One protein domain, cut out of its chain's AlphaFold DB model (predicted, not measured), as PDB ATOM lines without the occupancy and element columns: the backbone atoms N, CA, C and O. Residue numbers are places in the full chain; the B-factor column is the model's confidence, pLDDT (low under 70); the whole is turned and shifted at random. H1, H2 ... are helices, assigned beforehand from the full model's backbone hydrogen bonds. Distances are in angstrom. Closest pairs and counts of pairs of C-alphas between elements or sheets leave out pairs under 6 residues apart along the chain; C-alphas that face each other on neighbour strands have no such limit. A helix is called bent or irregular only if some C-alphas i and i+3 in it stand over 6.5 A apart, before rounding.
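AT A GLANCE: This is residues 166 to 213 and 242 to 327 of the 587 residues of an uncharacterized protein of Tumebacillus flagellatus (UniProt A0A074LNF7). The long helix H3 runs through the middle: the helical hairpin of H1 and H2 packs across its residues 248 to 263 at one end of the domain, H5 crosses it with the closest approach at Ile 257 and Ile 302, and H4, which folds back from the last part of H3, meets it only at residues 264 to 268, so that the two make a V. H6 crosses the first half of H4 at the far end, away from H1 and H2, and the helices mostly cross each other rather than lie side by side. You have 134 printed residues with six named helices, H1 to H6 in chain order, and no named strand; the class is all helix. The whole is compact, with a radius of gyration of the C-alphas of 15.8 A and spans of 47 by 38 by 25 A.

IN THESE COORDINATES: Find C-alpha 171 at (-6.028, -87.371, -12.892); from there H1, residues 171 to 186, runs 22.6 A. H2, residues 195 to 211, covers 25.4 A. After the cut, look for C-alpha 248 at (-8.254, -70.864, 1.945), where H3, residues 248 to 268, begins its 29.8 A. H4, residues 273 to 290, is 25.3 A long. H5, residues 292 to 306, is irregular: C-alphas 297 and 300 are 8.1 A apart. H6, residues 310 to 324, ends with C-alpha 324 at (3.083, -63.367, -32.486).

HOW THE PARTS SIT: Start at H3, the hub, which touches four helices. Its residues 256 to 263 touch H1 at a steep tilt of 41 degrees, with the closest C-alphas, Ala 175 and Ala 259, 4.8 A apart. Its residues 248 to 255 touch H2, closest at C-alphas 199 and 252, 5.3 A. H1 and H2 form a hairpin with a shallow tilt of 15 degrees; their closest C-alphas, 182 and 198, are 6.6 A apart. H3 touches H5 at a steep tilt of 64 degrees, closest at C-alphas 257 and 302, 5.5 A. H4 and H5 form a hairpin with a shallow tilt of 21 degrees, closest at C-alphas 288 and 295, 5.1 A. H1, H3, H4 and H5 make an up and down bundle, each running against the one before. Residues 273 to 281 of H4 touch H6 at a steep tilt of 65 degrees, with C-alphas 277 and 316 closest at 4.1 A. H6 and H3 are apart. Every O i to N i+4 pair is within hydrogen-bond range in H1, H2, H4 and H6, against 16 of 17 in H3 and 9 of 11 in H5.

THE WHOLE: The two C-alphas farthest apart, those of Met 211 and Thr 327, are 52.0 A apart. Residues 214 to 241 are not printed, and C-alphas 213 and 242 are 25.8 A apart across that cut. Of the links that are printed whole, none is long. The mean pLDDT of the printed part is 72.8; look under 70 at residues 166 to 177, 189 to 213, 249, 263 to 271 and 326 to 327.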
ATOM      1  N   LYS A 166       1.128 -93.854 -21.211       49.00
ATOM      2  CA  LYS A 166      -0.082 -94.444 -20.608       49.00
ATOM      3  C   LYS A 166      -0.662 -93.457 -19.579       49.00
ATOM      4  O   LYS A 166      -0.421 -93.611 -18.390       49.00
ATOM      5  N   ALA A 167      -1.410 -92.441 -20.010       49.56
ATOM      6  CA  ALA A 167      -2.181 -91.634 -19.076       49.56
ATOM      7  C   ALA A 167      -3.168 -92.569 -18.388       49.56
ATOM      8  O   ALA A 167      -4.039 -93.160 -19.043       49.56
ATOM      9  N   LYS A 168      -3.052 -92.689 -17.070       53.59
ATOM     10  CA  LYS A 168      -4.158 -93.147 -16.240       53.59
ATOM     11  C   LYS A 168      -5.158 -91.984 -16.229       53.59
ATOM     12  O   LYS A 168      -5.108 -91.150 -15.339       53.59
ATOM     13  N   GLY A 169      -6.000 -91.894 -17.267       51.25
ATOM     14  CA  GLY A 169      -6.815 -90.722 -17.654       51.25
ATOM     15  C   GLY A 169      -7.855 -90.188 -16.650       51.25
ATOM     16  O   GLY A 169      -8.828 -89.557 -17.063       51.25
ATOM     17  N   ARG A 170      -7.706 -90.489 -15.356       60.78
ATOM     18  CA  ARG A 170      -8.509 -89.975 -14.241       60.78
ATOM     19  C   ARG A 170      -7.966 -88.641 -13.723       60.78
ATOM     20  O   ARG A 170      -8.746 -87.708 -13.539       60.78
ATOM     21  N   GLY A 171      -6.646 -88.525 -13.553       63.66
ATOM     22  CA  GLY A 171      -6.028 -87.371 -12.892       63.66
ATOM     23  C   GLY A 171      -6.217 -86.054 -13.646       63.66
ATOM     24  O   GLY A 171      -6.406 -85.009 -13.029       63.66
ATOM     25  N   GLU A 172      -6.220 -86.083 -14.977       62.78
ATOM     26  CA  GLU A 172      -6.317 -84.857 -15.762       62.78
ATOM     27  C   GLU A 172      -7.792 -84.469 -16.023       62.78
ATOM     28  O   GLU A 172      -8.123 -83.285 -16.083       62.78
ATOM     29  N   ALA A 173      -8.720 -85.437 -16.058       62.34
ATOM     30  CA  ALA A 173     -10.161 -85.169 -16.139       62.34
ATOM     31  C   ALA A 173     -10.658 -84.520 -14.841       62.34
ATOM     32  O   ALA A 173     -11.462 -83.589 -14.871       62.34
ATOM     33  N   SER A 174     -10.114 -84.989 -13.716       65.75
ATOM     34  CA  SER A 174     -10.241 -84.377 -12.396       65.75
ATOM     35  C   SER A 174      -9.677 -82.952 -12.382       65.75
ATOM     36  O   SER A 174     -10.405 -82.022 -12.032       65.75
ATOM     37  N   ALA A 175      -8.436 -82.745 -12.847       67.75
ATOM     38  CA  ALA A 175      -7.807 -81.420 -12.932       67.75
ATOM     39  C   ALA A 175      -8.644 -80.419 -13.748       67.75
ATOM     40  O   ALA A 175      -8.857 -79.286 -13.323       67.75
ATOM     41  N   LEU A 176      -9.188 -80.840 -14.887       66.12
ATOM     42  CA  LEU A 176     -10.052 -79.994 -15.701       66.12
ATOM     43  C   LEU A 176     -11.418 -79.732 -15.050       66.12
ATOM     44  O   LEU A 176     -11.903 -78.600 -15.054       66.12
ATOM     45  N   GLY A 177     -12.042 -80.764 -14.476       68.19
ATOM     46  CA  GLY A 177     -13.287 -80.616 -13.723       68.19
ATOM     47  C   GLY A 177     -13.139 -79.609 -12.581       68.19
ATOM     48  O   GLY A 177     -14.038 -78.799 -12.355       68.19
ATOM     49  N   LYS A 178     -11.972 -79.602 -11.927       71.62
ATOM     50  CA  LYS A 178     -11.581 -78.615 -10.918       71.62
ATOM     51  C   LYS A 178     -11.508 -77.200 -11.510       71.62
ATOM     52  O   LYS A 178     -12.167 -76.308 -10.983       71.62
ATOM     53  N   LEU A 179     -10.815 -76.998 -12.637       72.19
ATOM     54  CA  LEU A 179     -10.730 -75.684 -13.301       72.19
ATOM     55  C   LEU A 179     -12.104 -75.133 -13.720       72.19
ATOM     56  O   LEU A 179     -12.388 -73.962 -13.488       72.19
ATOM     57  N   ASN A 180     -12.986 -75.967 -14.280       70.00
ATOM     58  CA  ASN A 180     -14.339 -75.543 -14.667       70.00
ATOM     59  C   ASN A 180     -15.206 -75.138 -13.483       70.00
ATOM     60  O   ASN A 180     -15.955 -74.167 -13.571       70.00
ATOM     61  N   ARG A 181     -15.129 -75.886 -12.379       72.88
ATOM     62  CA  ARG A 181     -15.879 -75.537 -11.171       72.88
ATOM     63  C   ARG A 181     -15.345 -74.254 -10.552       72.88
ATOM     64  O   ARG A 181     -16.152 -73.416 -10.177       72.88
ATOM     65  N   VAL A 182     -14.024 -74.065 -10.525       73.88
ATOM     66  CA  VAL A 182     -13.413 -72.801 -10.089       73.88
ATOM     67  C   VAL A 182     -13.908 -71.642 -10.950       73.88
ATOM     68  O   VAL A 182     -14.430 -70.682 -10.409       73.88
ATOM     69  N   GLU A 183     -13.839 -71.746 -12.275       78.38
ATOM     70  CA  GLU A 183     -14.338 -70.705 -13.185       78.38
ATOM     71  C   GLU A 183     -15.829 -70.408 -12.981       78.38
ATOM     72  O   GLU A 183     -16.234 -69.250 -12.976       78.38
ATOM     73  N   SER A 184     -16.653 -71.436 -12.763       75.06
ATOM     74  CA  SER A 184     -18.075 -71.253 -12.454       75.06
ATOM     75  C   SER A 184     -18.300 -70.528 -11.127       75.06
ATOM     76  O   SER A 184     -19.234 -69.740 -11.040       75.06
ATOM     77  N   ILE A 185     -17.483 -70.803 -10.105       74.06
ATOM     78  CA  ILE A 185     -17.564 -70.139  -8.797       74.06
ATOM     79  C   ILE A 185     -17.078 -68.691  -8.908       74.06
ATOM     80  O   ILE A 185     -17.691 -67.798  -8.340       74.06
ATOM     81  N   LEU A 186     -16.004 -68.446  -9.664       72.06
ATOM     82  CA  LEU A 186     -15.447 -67.107  -9.853       72.06
ATOM     83  C   LEU A 186     -16.355 -66.188 -10.684       72.06
ATOM     84  O   LEU A 186     -16.301 -64.975 -10.509       72.06
ATOM     85  N   ASN A 187     -17.175 -66.750 -11.578       73.38
ATOM     86  CA  ASN A 187     -18.167 -66.007 -12.365       73.38
ATOM     87  C   ASN A 187     -19.455 -65.679 -11.589       73.38
ATOM     88  O   ASN A 187     -20.301 -64.942 -12.092       73.38
ATOM     89  N   ASP A 188     -19.621 -66.217 -10.381       78.00
ATOM     90  CA  ASP A 188     -20.740 -65.906  -9.498       78.00
ATOM     91  C   ASP A 188     -20.397 -64.656  -8.663       78.00
ATOM     92  O   ASP A 188     -19.680 -64.747  -7.657       78.00
ATOM     93  N   GLU A 189     -20.872 -63.480  -9.115       59.56
ATOM     94  CA  GLU A 189     -20.573 -62.139  -8.560       59.56
ATOM     95  C   GLU A 189     -20.796 -62.027  -7.041       59.56
ATOM     96  O   GLU A 189     -20.231 -61.141  -6.395       59.56
ATOM     97  N   GLU A 190     -21.584 -62.922  -6.444       62.47
ATOM     98  CA  GLU A 190     -21.920 -62.886  -5.024       62.47
ATOM     99  C   GLU A 190     -20.789 -63.394  -4.104       62.47
ATOM    100  O   GLU A 190     -20.932 -63.342  -2.883       62.47
ATOM    101  N   THR A 191     -19.650 -63.885  -4.629       59.44
ATOM    102  CA  THR A 191     -18.852 -64.841  -3.843       59.44
ATOM    103  C   THR A 191     -17.346 -64.638  -3.691       59.44
ATOM    104  O   THR A 191     -16.519 -65.250  -4.360       59.44
ATOM    105  N   LEU A 192     -17.000 -63.907  -2.624       49.56
ATOM    106  CA  LEU A 192     -15.762 -64.093  -1.852       49.56
ATOM    107  C   LEU A 192     -15.901 -65.180  -0.759       49.56
ATOM    108  O   LEU A 192     -14.900 -65.778  -0.366       49.56
ATOM    109  N   ASP A 193     -17.123 -65.502  -0.319       58.59
ATOM    110  CA  ASP A 193     -17.378 -66.458   0.777       58.59
ATOM    111  C   ASP A 193     -17.274 -67.945   0.359       58.59
ATOM    112  O   ASP A 193     -17.105 -68.819   1.208       58.59
ATOM    113  N   LYS A 194     -17.280 -68.256  -0.947       63.41
ATOM    114  CA  LYS A 194     -17.165 -69.630  -1.493       63.41
ATOM    115  C   LYS A 194     -15.726 -70.133  -1.656       63.41
ATOM    116  O   LYS A 194     -15.507 -71.235  -2.155       63.41
ATOM    117  N   LEU A 195     -14.718 -69.382  -1.204       60.66
ATOM    118  CA  LEU A 195     -13.324 -69.857  -1.200       60.66
ATOM    119  C   LEU A 195     -13.148 -71.141  -0.373       60.66
ATOM    120  O   LEU A 195     -12.338 -71.993  -0.737       60.66
ATOM    121  N   GLY A 196     -13.942 -71.307   0.691       63.34
ATOM    122  CA  GLY A 196     -14.022 -72.560   1.446       63.34
ATOM    123  C   GLY A 196     -14.560 -73.725   0.608       63.34
ATOM    124  O   GLY A 196     -13.995 -74.811   0.652       63.34
ATOM    125  N   GLU A 197     -15.569 -73.484  -0.235       66.56
ATOM    126  CA  GLU A 197     -16.126 -74.507  -1.132       66.56
ATOM    127  C   GLU A 197     -15.124 -74.934  -2.209       66.56
ATOM    128  O   GLU A 197     -15.060 -76.114  -2.539       66.56
ATOM    129  N   ILE A 198     -14.303 -74.010  -2.731       66.25
ATOM    130  CA  ILE A 198     -13.229 -74.359  -3.674       66.25
ATOM    131  C   ILE A 198     -12.238 -75.318  -3.005       66.25
ATOM    132  O   ILE A 198     -11.905 -76.351  -3.583       66.25
ATOM    133  N   VAL A 199     -11.792 -75.006  -1.785       67.06
ATOM    134  CA  VAL A 199     -10.856 -75.847  -1.022       67.06
ATOM    135  C   VAL A 199     -11.449 -77.225  -0.720       67.06
ATOM    136  O   VAL A 199     -10.829 -78.231  -1.064       67.06
ATOM    137  N   GLU A 200     -12.664 -77.284  -0.166       68.62
ATOM    138  CA  GLU A 200     -13.358 -78.548   0.122       68.62
ATOM    139  C   GLU A 200     -13.540 -79.405  -1.141       68.62
ATOM    140  O   GLU A 200     -13.493 -80.636  -1.099       68.62
ATOM    141  N   LEU A 201     -13.726 -78.767  -2.299       67.44
ATOM    142  CA  LEU A 201     -13.883 -79.458  -3.572       67.44
ATOM    143  C   LEU A 201     -12.592 -80.125  -4.042       67.44
ATOM    144  O   LEU A 201     -12.639 -81.238  -4.567       67.44
ATOM    145  N   PHE A 202     -11.446 -79.466  -3.864       63.59
ATOM    146  CA  PHE A 202     -10.156 -80.068  -4.187       63.59
ATOM    147  C   PHE A 202      -9.821 -81.229  -3.245       63.59
ATOM    148  O   PHE A 202      -9.366 -82.261  -3.736       63.59
ATOM    149  N   GLU A 203     -10.129 -81.103  -1.951       68.62
ATOM    150  CA  GLU A 203      -9.937 -82.162  -0.949       68.62
ATOM    151  C   GLU A 203     -10.792 -83.405  -1.232       68.62
ATOM    152  O   GLU A 203     -10.274 -84.520  -1.261       68.62
ATOM    153  N   ARG A 204     -12.092 -83.235  -1.520       64.19
ATOM    154  CA  ARG A 204     -12.998 -84.369  -1.789       64.19
ATOM    155  C   ARG A 204     -12.582 -85.193  -3.004       64.19
ATOM    156  O   ARG A 204     -12.716 -86.410  -2.986       64.19
ATOM    157  N   VAL A 205     -12.077 -84.542  -4.050       54.53
ATOM    158  CA  VAL A 205     -11.671 -85.233  -5.281       54.53
ATOM    159  C   VAL A 205     -10.324 -85.945  -5.118       54.53
ATOM    160  O   VAL A 205     -10.130 -86.995  -5.723       54.53
ATOM    161  N   SER A 206      -9.405 -85.421  -4.298       60.28
ATOM    162  CA  SER A 206      -8.154 -86.129  -3.980       60.28
ATOM    163  C   SER A 206      -8.422 -87.451  -3.245       60.28
ATOM    164  O   SER A 206      -7.827 -88.464  -3.589       60.28
ATOM    165  N   ILE A 207      -9.404 -87.475  -2.333       55.38
ATOM    166  CA  ILE A 207      -9.826 -88.691  -1.613       55.38
ATOM    167  C   ILE A 207     -10.474 -89.723  -2.561       55.38
ATOM    168  O   ILE A 207     -10.236 -90.923  -2.438       55.38
ATOM    169  N   GLU A 208     -11.278 -89.279  -3.535       54.59
ATOM    170  CA  GLU A 208     -11.889 -90.171  -4.537       54.59
ATOM    171  C   GLU A 208     -10.854 -90.781  -5.506       54.59
ATOM    172  O   GLU A 208     -11.048 -91.907  -5.963       54.59
ATOM    173  N   GLU A 209      -9.743 -90.089  -5.804       58.91
ATOM    174  CA  GLU A 209      -8.644 -90.634  -6.624       58.91
ATOM    175  C   GLU A 209      -7.897 -91.783  -5.917       58.91
ATOM    176  O   GLU A 209      -7.487 -92.731  -6.591       58.91
ATOM    177  N   GLU A 210      -7.770 -91.742  -4.585       57.44
ATOM    178  CA  GLU A 210      -7.115 -92.794  -3.790       57.44
ATOM    179  C   GLU A 210      -7.988 -94.046  -3.626       57.44
ATOM    180  O   GLU A 210      -7.490 -95.166  -3.723       57.44
ATOM    181  N   MET A 211      -9.301 -93.884  -3.429       44.66
ATOM    182  CA  MET A 211     -10.211 -95.003  -3.132       44.66
ATOM    183  C   MET A 211     -10.565 -95.893  -4.335       44.66
ATOM    184  O   MET A 211     -11.050 -97.006  -4.145       44.66
ATOM    185  N   ASP A 212     -10.373 -95.403  -5.560       47.12
ATOM    186  CA  ASP A 212     -10.865 -96.039  -6.792       47.12
ATOM    187  C   ASP A 212      -9.757 -96.799  -7.555       47.12
ATOM    188  O   ASP A 212      -9.963 -97.239  -8.694       47.12
ATOM    189  N   THR A 213      -8.558 -96.927  -6.970       51.78
ATOM    190  CA  THR A 213      -7.494 -97.808  -7.474       51.78
ATOM    191  C   THR A 213      -7.887 -99.264  -7.222       51.78
ATOM    192  O   THR A 213      -8.071 -99.686  -6.085       51.78
ATOM    193  N   ASP A 242       1.332 -78.797   5.747       84.25
ATOM    194  CA  ASP A 242       1.656 -77.408   5.414       84.25
ATOM    195  C   ASP A 242       0.624 -76.782   4.479       84.25
ATOM    196  O   ASP A 242       0.287 -75.605   4.623       84.25
ATOM    197  N   LEU A 243       0.031 -77.583   3.595       79.56
ATOM    198  CA  LEU A 243      -1.089 -77.180   2.757       79.56
ATOM    199  C   LEU A 243      -2.317 -76.802   3.599       79.56
ATOM    200  O   LEU A 243      -2.993 -75.812   3.319       79.56
ATOM    201  N   ASN A 244      -2.583 -77.557   4.669       80.94
ATOM    202  CA  ASN A 244      -3.667 -77.300   5.620       80.94
ATOM    203  C   ASN A 244      -3.440 -76.051   6.488       80.94
ATOM    204  O   ASN A 244      -4.397 -75.540   7.071       80.94
ATOM    205  N   LYS A 245      -2.204 -75.535   6.559       85.12
ATOM    206  CA  LYS A 245      -1.866 -74.287   7.265       85.12
ATOM    207  C   LYS A 245      -2.059 -73.036   6.396       85.12
ATOM    208  O   LYS A 245      -2.038 -71.929   6.936       85.12
ATOM    209  N   LEU A 246      -2.237 -73.181   5.080       77.88
ATOM    210  CA  LEU A 246      -2.436 -72.046   4.175       77.88
ATOM    211  C   LEU A 246      -3.833 -71.421   4.338       77.88
ATOM    212  O   LEU A 246      -4.813 -72.137   4.557       77.88
ATOM    213  N   PRO A 247      -3.969 -70.092   4.159       77.50
ATOM    214  CA  PRO A 247      -5.275 -69.459   4.000       77.50
ATOM    215  C   PRO A 247      -6.083 -70.118   2.865       77.50
ATOM    216  O   PRO A 247      -5.484 -70.515   1.862       77.50
ATOM    217  N   PRO A 248      -7.430 -70.175   2.944       71.31
ATOM    218  CA  PRO A 248      -8.254 -70.864   1.945       71.31
ATOM    219  C   PRO A 248      -7.981 -70.430   0.499       71.31
ATOM    220  O   PRO A 248      -7.909 -71.260  -0.401       71.31
ATOM    221  N   LEU A 249      -7.752 -69.131   0.281       68.06
ATOM    222  CA  LEU A 249      -7.399 -68.596  -1.032       68.06
ATOM    223  C   LEU A 249      -6.061 -69.143  -1.544       68.06
ATOM    224  O   LEU A 249      -5.958 -69.518  -2.705       68.06
ATOM    225  N   ASP A 250      -5.036 -69.199  -0.698       76.00
ATOM    226  CA  ASP A 250      -3.707 -69.655  -1.108       76.00
ATOM    227  C   ASP A 250      -3.660 -71.176  -1.277       76.00
ATOM    228  O   ASP A 250      -2.988 -71.679  -2.177       76.00
ATOM    229  N   LYS A 251      -4.468 -71.903  -0.500       73.44
ATOM    230  CA  LYS A 251      -4.707 -73.335  -0.684       73.44
ATOM    231  C   LYS A 251      -5.419 -73.632  -2.006       73.44
ATOM    232  O   LYS A 251      -4.958 -74.470  -2.780       73.44
ATOM    233  N   ALA A 252      -6.487 -72.897  -2.320       70.44
ATOM    234  CA  ALA A 252      -7.160 -72.979  -3.616       70.44
ATOM    235  C   ALA A 252      -6.195 -72.663  -4.768       70.44
ATOM    236  O   ALA A 252      -6.137 -73.408  -5.748       70.44
ATOM    237  N   LYS A 253      -5.373 -71.611  -4.627       76.94
ATOM    238  CA  LYS A 253      -4.355 -71.270  -5.627       76.94
ATOM    239  C   LYS A 253      -3.359 -72.401  -5.842       76.94
ATOM    240  O   LYS A 253      -3.059 -72.733  -6.987       76.94
ATOM    241  N   HIS A 254      -2.872 -73.000  -4.756       81.00
ATOM    242  CA  HIS A 254      -1.941 -74.117  -4.823       81.00
ATOM    243  C   HIS A 254      -2.543 -75.288  -5.603       81.00
ATOM    244  O   HIS A 254      -1.905 -75.808  -6.514       81.00
ATOM    245  N   HIS A 255      -3.794 -75.653  -5.323       75.25
ATOM    246  CA  HIS A 255      -4.454 -76.742  -6.033       75.25
ATOM    247  C   HIS A 255      -4.720 -76.448  -7.519       75.25
ATOM    248  O   HIS A 255      -4.582 -77.347  -8.350       75.25
ATOM    249  N   ILE A 256      -5.065 -75.207  -7.878       75.50
ATOM    250  CA  ILE A 256      -5.224 -74.782  -9.279       75.50
ATOM    251  C   ILE A 256      -3.881 -74.865 -10.014       75.50
ATOM    252  O   ILE A 256      -3.814 -75.384 -11.128       75.50
ATOM    253  N   ILE A 257      -2.801 -74.399  -9.382       80.12
ATOM    254  CA  ILE A 257      -1.445 -74.479  -9.933       80.12
ATOM    255  C   ILE A 257      -1.007 -75.939 -10.078       80.12
ATOM    256  O   ILE A 257      -0.477 -76.304 -11.124       80.12
ATOM    257  N   ALA A 258      -1.260 -76.789  -9.081       79.19
ATOM    258  CA  ALA A 258      -0.969 -78.219  -9.145       79.19
ATOM    259  C   ALA A 258      -1.756 -78.906 -10.276       79.19
ATOM    260  O   ALA A 258      -1.191 -79.681 -11.044       79.19
ATOM    261  N   ALA A 259      -3.035 -78.561 -10.452       73.62
ATOM    262  CA  ALA A 259      -3.856 -79.048 -11.559       73.62
ATOM    263  C   ALA A 259      -3.308 -78.607 -12.930       73.62
ATOM    264  O   ALA A 259      -3.214 -79.423 -13.848       73.62
ATOM    265  N   ALA A 260      -2.900 -77.340 -13.070       74.44
ATOM    266  CA  ALA A 260      -2.293 -76.815 -14.293       74.44
ATOM    267  C   ALA A 260      -0.932 -77.465 -14.597       74.44
ATOM    268  O   ALA A 260      -0.672 -77.842 -15.740       74.44
ATOM    269  N   LYS A 261      -0.089 -77.661 -13.575       78.12
ATOM    270  CA  LYS A 261       1.174 -78.404 -13.685       78.12
ATOM    271  C   LYS A 261       0.938 -79.832 -14.154       78.12
ATOM    272  O   LYS A 261       1.517 -80.227 -15.156       78.12
ATOM    273  N   LYS A 262       0.004 -80.559 -13.533       73.94
ATOM    274  CA  LYS A 262      -0.357 -81.933 -13.922       73.94
ATOM    275  C   LYS A 262      -0.795 -82.019 -15.392       73.94
ATOM    276  O   LYS A 262      -0.425 -82.966 -16.079       73.94
ATOM    277  N   LEU A 263      -1.519 -81.017 -15.904       67.38
ATOM    278  CA  LEU A 263      -1.901 -80.933 -17.324       67.38
ATOM    279  C   LEU A 263      -0.695 -80.721 -18.260       67.38
ATOM    280  O   LEU A 263      -0.638 -81.328 -19.333       67.38
ATOM    281  N   ILE A 264       0.266 -79.883 -17.863       69.44
ATOM    282  CA  ILE A 264       1.448 -79.542 -18.667       69.44
ATOM    283  C   ILE A 264       2.548 -80.594 -18.574       69.44
ATOM    284  O   ILE A 264       3.066 -81.004 -19.610       69.44
ATOM    285  N   ASP A 265       2.906 -81.058 -17.382       68.56
ATOM    286  CA  ASP A 265       3.970 -82.043 -17.179       68.56
ATOM    287  C   ASP A 265       3.634 -83.346 -17.914       68.56
ATOM    288  O   ASP A 265       4.494 -83.950 -18.558       68.56
ATOM    289  N   PHE A 266       2.348 -83.697 -17.969       58.91
ATOM    290  CA  PHE A 266       1.860 -84.805 -18.779       58.91
ATOM    291  C   PHE A 266       2.066 -84.594 -20.294       58.91
ATOM    292  O   PHE A 266       2.369 -85.543 -21.023       58.91
ATOM    293  N   SER A 267       1.954 -83.355 -20.787       56.81
ATOM    294  CA  SER A 267       2.320 -83.019 -22.171       56.81
ATOM    295  C   SER A 267       3.842 -83.035 -22.395       56.81
ATOM    296  O   SER A 267       4.302 -83.494 -23.439       56.81
ATOM    297  N   ALA A 268       4.623 -82.630 -21.387       58.00
ATOM    298  CA  ALA A 268       6.058 -82.366 -21.469       58.00
ATOM    299  C   ALA A 268       6.951 -83.616 -21.417       58.00
ATOM    300  O   ALA A 268       8.003 -83.632 -22.054       58.00
ATOM    301  N   GLN A 269       6.536 -84.680 -20.712       55.72
ATOM    302  CA  GLN A 269       7.335 -85.886 -20.393       55.72
ATOM    303  C   GLN A 269       7.884 -86.699 -21.596       55.72
ATOM    304  O   GLN A 269       8.425 -87.793 -21.424       55.72
ATOM    305  N   SER A 270       7.726 -86.224 -22.832       50.88
ATOM    306  CA  SER A 270       8.160 -86.921 -24.052       50.88
ATOM    307  C   SER A 270       8.498 -85.995 -25.226       50.88
ATOM    308  O   SER A 270       8.616 -86.455 -26.364       50.88
ATOM    309  N   GLN A 271       8.602 -84.693 -24.969       58.25
ATOM    310  CA  GLN A 271       8.583 -83.664 -25.998       58.25
ATOM    311  C   GLN A 271       9.960 -83.019 -26.188       58.25
ATOM    312  O   GLN A 271      10.710 -82.821 -25.234       58.25
ATOM    313  N   LYS A 272      10.306 -82.690 -27.441       71.81
ATOM    314  CA  LYS A 272      11.468 -81.834 -27.729       71.81
ATOM    315  C   LYS A 272      11.224 -80.443 -27.105       71.81
ATOM    316  O   LYS A 272      10.061 -80.053 -27.002       71.81
ATOM    317  N   PRO A 273      12.262 -79.660 -26.759       72.69
ATOM    318  CA  PRO A 273      12.087 -78.316 -26.195       72.69
ATOM    319  C   PRO A 273      11.113 -77.420 -26.990       72.69
ATOM    320  O   PRO A 273      10.270 -76.754 -26.397       72.69
ATOM    321  N   ASP A 274      11.135 -77.495 -28.326       70.06
ATOM    322  CA  ASP A 274      10.185 -76.786 -29.200       70.06
ATOM    323  C   ASP A 274       8.713 -77.193 -29.002       70.06
ATOM    324  O   ASP A 274       7.817 -76.353 -29.085       70.06
ATOM    325  N   ASP A 275       8.443 -78.483 -28.773       70.75
ATOM    326  CA  ASP A 275       7.082 -78.977 -28.531       70.75
ATOM    327  C   ASP A 275       6.557 -78.459 -27.196       70.75
ATOM    328  O   ASP A 275       5.426 -77.985 -27.123       70.75
ATOM    329  N   LEU A 276       7.419 -78.474 -26.175       80.06
ATOM    330  CA  LEU A 276       7.098 -77.967 -24.850       80.06
ATOM    331  C   LEU A 276       6.751 -76.473 -24.896       80.06
ATOM    332  O   LEU A 276       5.737 -76.063 -24.335       80.06
ATOM    333  N   GLY A 277       7.542 -75.672 -25.616       82.50
ATOM    334  CA  GLY A 277       7.262 -74.251 -25.830       82.50
ATOM    335  C   GLY A 277       5.912 -74.005 -26.510       82.50
ATOM    336  O   GLY A 277       5.110 -73.197 -26.035       82.50
ATOM    337  N   ASN A 278       5.619 -74.747 -27.582       79.56
ATOM    338  CA  ASN A 278       4.342 -74.650 -28.294       79.56
ATOM    339  C   ASN A 278       3.155 -75.074 -27.410       79.56
ATOM    340  O   ASN A 278       2.128 -74.395 -27.399       79.56
ATOM    341  N   SER A 279       3.292 -76.160 -26.644       75.56
ATOM    342  CA  SER A 279       2.268 -76.639 -25.710       75.56
ATOM    343  C   SER A 279       2.005 -75.639 -24.582       75.56
ATOM    344  O   SER A 279       0.844 -75.360 -24.291       75.56
ATOM    345  N   LEU A 280       3.048 -75.035 -24.003       83.06
ATOM    346  CA  LEU A 280       2.925 -73.977 -22.993       83.06
ATOM    347  C   LEU A 280       2.222 -72.730 -23.549       83.06
ATOM    348  O   LEU A 280       1.342 -72.168 -22.895       83.06
ATOM    349  N   TYR A 281       2.576 -72.310 -24.768       84.81
ATOM    350  CA  TYR A 281       1.939 -71.166 -25.421       84.81
ATOM    351  C   TYR A 281       0.451 -71.419 -25.703       84.81
ATOM    352  O   TYR A 281      -0.397 -70.593 -25.362       84.81
ATOM    353  N   LEU A 282       0.118 -72.576 -26.281       76.25
ATOM    354  CA  LEU A 282      -1.268 -72.936 -26.582       76.25
ATOM    355  C   LEU A 282      -2.099 -73.144 -25.314       76.25
ATOM    356  O   LEU A 282      -3.252 -72.720 -25.282       76.25
ATOM    357  N   PHE A 283      -1.517 -73.724 -24.260       82.12
ATOM    358  CA  PHE A 283      -2.175 -73.834 -22.960       82.12
ATOM    359  C   PHE A 283      -2.538 -72.460 -22.407       82.12
ATOM    360  O   PHE A 283      -3.675 -72.261 -21.988       82.12
ATOM    361  N   ARG A 284      -1.618 -71.487 -22.463       86.62
ATOM    362  CA  ARG A 284      -1.912 -70.110 -22.051       86.62
ATOM    363  C   ARG A 284      -3.061 -69.519 -22.865       86.62
ATOM    364  O   ARG A 284      -3.996 -68.976 -22.290       86.62
ATOM    365  N   GLU A 285      -3.018 -69.631 -24.190       82.25
ATOM    366  CA  GLU A 285      -4.097 -69.132 -25.054       82.25
ATOM    367  C   GLU A 285      -5.450 -69.766 -24.699       82.25
ATOM    368  O   GLU A 285      -6.466 -69.077 -24.631       82.25
ATOM    369  N   GLN A 286      -5.466 -71.073 -24.441       75.69
ATOM    370  CA  GLN A 286      -6.672 -71.810 -24.073       75.69
ATOM    371  C   GLN A 286      -7.153 -71.466 -22.658       75.69
ATOM    372  O   GLN A 286      -8.358 -71.335 -22.455       75.69
ATOM    373  N   LEU A 287      -6.248 -71.242 -21.702       79.69
ATOM    374  CA  LEU A 287      -6.574 -70.784 -20.353       79.69
ATOM    375  C   LEU A 287      -7.257 -69.413 -20.397       79.69
ATOM    376  O   LEU A 287      -8.339 -69.252 -19.851       79.69
ATOM    377  N   TYR A 288      -6.672 -68.444 -21.105       84.88
ATOM    378  CA  TYR A 288      -7.202 -67.077 -21.157       84.88
ATOM    379  C   TYR A 288      -8.517 -66.972 -21.934       84.88
ATOM    380  O   TYR A 288      -9.325 -66.096 -21.642       84.88
ATOM    381  N   LYS A 289      -8.753 -67.862 -22.903       76.62
ATOM    382  CA  LYS A 289      -9.999 -67.880 -23.685       76.62
ATOM    383  C   LYS A 289     -11.096 -68.725 -23.046       76.62
ATOM    384  O   LYS A 289     -12.251 -68.328 -23.051       76.62
ATOM    385  N   GLY A 290     -10.749 -69.900 -22.531       71.62
ATOM    386  CA  GLY A 290     -11.708 -70.831 -21.939       71.62
ATOM    387  C   GLY A 290     -12.032 -70.532 -20.479       71.62
ATOM    388  O   GLY A 290     -13.055 -70.995 -19.982       71.62
ATOM    389  N   PHE A 291     -11.172 -69.798 -19.775       79.06
ATOM    390  CA  PHE A 291     -11.304 -69.511 -18.348       79.06
ATOM    391  C   PHE A 291     -10.931 -68.045 -18.079       79.06
ATOM    392  O   PHE A 291      -9.958 -67.780 -17.371       79.06
ATOM    393  N   PRO A 292     -11.617 -67.075 -18.716       79.12
ATOM    394  CA  PRO A 292     -11.210 -65.673 -18.692       79.12
ATOM    395  C   PRO A 292     -11.169 -65.091 -17.275       79.12
ATOM    396  O   PRO A 292     -10.281 -64.290 -16.980       79.12
ATOM    397  N   THR A 293     -12.064 -65.517 -16.380       78.69
ATOM    398  CA  THR A 293     -12.112 -64.997 -15.009       78.69
ATOM    399  C   THR A 293     -10.979 -65.573 -14.168       78.69
ATOM    400  O   THR A 293     -10.238 -64.819 -13.531       78.69
ATOM    401  N   LEU A 294     -10.752 -66.888 -14.239       78.94
ATOM    402  CA  LEU A 294      -9.588 -67.529 -13.632       78.94
ATOM    403  C   LEU A 294      -8.278 -66.951 -14.180       78.94
ATOM    404  O   LEU A 294      -7.357 -66.667 -13.417       78.94
ATOM    405  N   ALA A 295      -8.181 -66.748 -15.491       83.19
ATOM    406  CA  ALA A 295      -6.996 -66.189 -16.128       83.19
ATOM    407  C   ALA A 295      -6.754 -64.730 -15.717       83.19
ATOM    408  O   ALA A 295      -5.616 -64.358 -15.441       83.19
ATOM    409  N   GLY A 296      -7.807 -63.917 -15.603       84.75
ATOM    410  CA  GLY A 296      -7.707 -62.537 -15.127       84.75
ATOM    411  C   GLY A 296      -7.221 -62.434 -13.679       84.75
ATOM    412  O   GLY A 296      -6.486 -61.508 -13.343       84.75
ATOM    413  N   GLN A 297      -7.584 -63.398 -12.829       79.94
ATOM    414  CA  GLN A 297      -7.201 -63.403 -11.413       79.94
ATOM    415  C   GLN A 297      -5.870 -64.116 -11.135       79.94
ATOM    416  O   GLN A 297      -5.137 -63.731 -10.224       79.94
ATOM    417  N   MET A 298      -5.563 -65.171 -11.893       81.56
ATOM    418  CA  MET A 298      -4.483 -66.112 -11.586       81.56
ATOM    419  C   MET A 298      -3.628 -66.532 -12.783       81.56
ATOM    420  O   MET A 298      -2.644 -67.243 -12.587       81.56
ATOM    421  N   GLY A 299      -3.961 -66.121 -14.006       84.50
ATOM    422  CA  GLY A 299      -3.288 -66.583 -15.224       84.50
ATOM    423  C   GLY A 299      -1.773 -66.395 -15.174       84.50
ATOM    424  O   GLY A 299      -1.032 -67.330 -15.466       84.50
ATOM    425  N   GLU A 300      -1.306 -65.241 -14.696       89.31
ATOM    426  CA  GLU A 300       0.130 -64.967 -14.551       89.31
ATOM    427  C   GLU A 300       0.793 -65.844 -13.479       89.31
ATOM    428  O   GLU A 300       1.882 -66.350 -13.711       89.31
ATOM    429  N   GLN A 301       0.129 -66.110 -12.347       85.56
ATOM    430  CA  GLN A 301       0.664 -66.992 -11.294       85.56
ATOM    431  C   GLN A 301       0.743 -68.448 -11.766       85.56
ATOM    432  O   GLN A 301       1.699 -69.159 -11.457       85.56
ATOM    433  N   ILE A 302      -0.255 -68.890 -12.538       83.94
ATOM    434  CA  ILE A 302      -0.264 -70.211 -13.171       83.94
ATOM    435  C   ILE A 302       0.901 -70.308 -14.159       83.94
ATOM    436  O   ILE A 302       1.673 -71.261 -14.092       83.94
ATOM    437  N   MET A 303       1.076 -69.314 -15.034       90.12
ATOM    438  CA  MET A 303       2.172 -69.315 -16.003       90.12
ATOM    439  C   MET A 303       3.543 -69.201 -15.333       90.12
ATOM    440  O   MET A 303       4.441 -69.952 -15.690       90.12
ATOM    441  N   GLU A 304       3.714 -68.349 -14.324       88.69
ATOM    442  CA  GLU A 304       4.953 -68.252 -13.545       88.69
ATOM    443  C   GLU A 304       5.301 -69.595 -12.895       88.69
ATOM    444  O   GLU A 304       6.449 -70.035 -12.943       88.69
ATOM    445  N   ALA A 305       4.301 -70.304 -12.362       84.50
ATOM    446  CA  ALA A 305       4.500 -71.621 -11.778       84.50
ATOM    447  C   ALA A 305       4.852 -72.713 -12.803       84.50
ATOM    448  O   ALA A 305       5.551 -73.667 -12.450       84.50
ATOM    449  N   LEU A 306       4.378 -72.585 -14.046       82.94
ATOM    450  CA  LEU A 306       4.695 -73.488 -15.157       82.94
ATOM    451  C   LEU A 306       6.060 -73.187 -15.797       82.94
ATOM    452  O   LEU A 306       6.706 -74.101 -16.309       82.94
ATOM    453  N   LEU A 307       6.502 -71.929 -15.743       88.56
ATOM    454  CA  LEU A 307       7.741 -71.414 -16.335       88.56
ATOM    455  C   LEU A 307       8.874 -71.251 -15.304       88.56
ATOM    456  O   LEU A 307       9.788 -70.458 -15.523       88.56
ATOM    457  N   LYS A 308       8.815 -71.980 -14.179       83.06
ATOM    458  CA  LYS A 308       9.808 -71.891 -13.088       83.06
ATOM    459  C   LYS A 308      11.229 -72.286 -13.500       83.06
ATOM    460  O   LYS A 308      12.175 -71.827 -12.874       83.06
ATOM    461  N   ASP A 309      11.364 -73.126 -14.522       85.06
ATOM    462  CA  ASP A 309      12.646 -73.553 -15.081       85.06
ATOM    463  C   ASP A 309      13.020 -72.687 -16.303       85.06
ATOM    464  O   ASP A 309      12.179 -72.418 -17.172       85.06
ATOM    465  N   ASP A 310      14.288 -72.269 -16.384       86.75
ATOM    466  CA  ASP A 310      14.813 -71.404 -17.449       86.75
ATOM    467  C   ASP A 310      14.638 -71.999 -18.858       86.75
ATOM    468  O   ASP A 310      14.383 -71.260 -19.814       86.75
ATOM    469  N   ALA A 311      14.707 -73.323 -19.012       84.38
ATOM    470  CA  ALA A 311      14.461 -74.013 -20.273       84.38
ATOM    471  C   ALA A 311      12.989 -73.913 -20.692       84.38
ATOM    472  O   ALA A 311      12.703 -73.622 -21.856       84.38
ATOM    473  N   ARG A 312      12.040 -74.077 -19.754       85.31
ATOM    474  CA  ARG A 312      10.599 -73.900 -20.036       85.31
ATOM    475  C   ARG A 312      10.284 -72.463 -20.420       85.31
ATOM    476  O   ARG A 312       9.557 -72.223 -21.383       85.31
ATOM    477  N   LYS A 313      10.859 -71.511 -19.687       89.62
ATOM    478  CA  LYS A 313      10.711 -70.079 -19.951       89.62
ATOM    479  C   LYS A 313      11.254 -69.692 -21.324       89.62
ATOM    480  O   LYS A 313      10.570 -68.994 -22.070       89.62
ATOM    481  N   THR A 314      12.444 -70.183 -21.671       89.38
ATOM    482  CA  THR A 314      13.071 -69.945 -22.978       89.38
ATOM    483  C   THR A 314      12.216 -70.523 -24.104       89.38
ATOM    484  O   THR A 314      11.836 -69.788 -25.012       89.38
ATOM    485  N   ALA A 315      11.812 -71.793 -23.998       86.19
ATOM    486  CA  ALA A 315      10.966 -72.445 -24.997       86.19
ATOM    487  C   ALA A 315       9.614 -71.728 -25.186       86.19
ATOM    488  O   ALA A 315       9.127 -71.583 -26.309       86.19
ATOM    489  N   TYR A 316       9.001 -71.252 -24.097       89.81
ATOM    490  CA  TYR A 316       7.755 -70.490 -24.154       89.81
ATOM    491  C   TYR A 316       7.923 -69.128 -24.843       89.81
ATOM    492  O   TYR A 316       7.096 -68.784 -25.685       89.81
ATOM    493  N   GLU A 317       8.963 -68.350 -24.526       90.75
ATOM    494  CA  GLU A 317       9.180 -67.048 -25.177       90.75
ATOM    495  C   GLU A 317       9.534 -67.204 -26.665       90.75
ATOM    496  O   GLU A 317       9.041 -66.433 -27.489       90.75
ATOM    497  N   GLU A 318      10.287 -68.244 -27.039       87.62
ATOM    498  CA  GLU A 318      10.538 -68.589 -28.444       87.62
ATOM    499  C   GLU A 318       9.239 -68.933 -29.186       87.62
ATOM    500  O   GLU A 318       8.980 -68.410 -30.275       87.62
ATOM    501  N   ALA A 319       8.381 -69.767 -28.587       82.88
ATOM    502  CA  ALA A 319       7.075 -70.097 -29.152       82.88
ATOM    503  C   ALA A 319       6.174 -68.858 -29.248       82.88
ATOM    504  O   ALA A 319       5.556 -68.614 -30.282       82.88
ATOM    505  N   LYS A 320       6.130 -68.024 -28.211       88.38
ATOM    506  CA  LYS A 320       5.354 -66.781 -28.185       88.38
ATOM    507  C   LYS A 320       5.798 -65.812 -29.275       88.38
ATOM    508  O   LYS A 320       4.942 -65.320 -30.005       88.38
ATOM    509  N   GLN A 321       7.100 -65.579 -29.435       86.06
ATOM    510  CA  GLN A 321       7.631 -64.735 -30.508       86.06
ATOM    511  C   GLN A 321       7.258 -65.293 -31.886       86.06
ATOM    512  O   GLN A 321       6.836 -64.546 -32.767       86.06
ATOM    513  N   ARG A 322       7.357 -66.615 -32.055       81.12
ATOM    514  CA  ARG A 322       6.980 -67.324 -33.280       81.12
ATOM    515  C   ARG A 322       5.493 -67.143 -33.606       81.12
ATOM    516  O   ARG A 322       5.173 -66.757 -34.724       81.12
ATOM    517  N   PHE A 323       4.599 -67.349 -32.637       75.50
ATOM    518  CA  PHE A 323       3.147 -67.221 -32.821       75.50
ATOM    519  C   PHE A 323       2.635 -65.774 -32.896       75.50
ATOM    520  O   PHE A 323       1.520 -65.553 -33.365       75.50
ATOM    521  N   GLN A 324       3.413 -64.796 -32.423       79.44
ATOM    522  CA  GLN A 324       3.083 -63.367 -32.486       79.44
ATOM    523  C   GLN A 324       3.719 -62.647 -33.684       79.44
ATOM    524  O   GLN A 324       3.455 -61.460 -33.877       79.44
ATOM    525  N   SER A 325       4.556 -63.323 -34.479       74.62
ATOM    526  CA  SER A 325       5.205 -62.692 -35.627       74.62
ATOM    527  C   SER A 325       4.158 -62.259 -36.665       74.62
ATOM    528  O   SER A 325       3.391 -63.105 -37.117       74.62
ATOM    529  N   PRO A 326       4.127 -60.988 -37.110       64.31
ATOM    530  CA  PRO A 326       3.252 -60.553 -38.204       64.31
ATOM    531  C   PRO A 326       3.481 -61.365 -39.482       64.31
ATOM    532  O   PRO A 326       2.531 -61.712 -40.176       64.31
ATOM    533  N   THR A 327       4.735 -61.770 -39.719       66.50
ATOM    534  CA  THR A 327       5.098 -62.629 -40.850       66.50
ATOM    535  C   THR A 327       4.397 -63.975 -40.798       66.50
ATOM    536  O   THR A 327       4.132 -64.535 -41.844       66.50
TER     537      THR A 327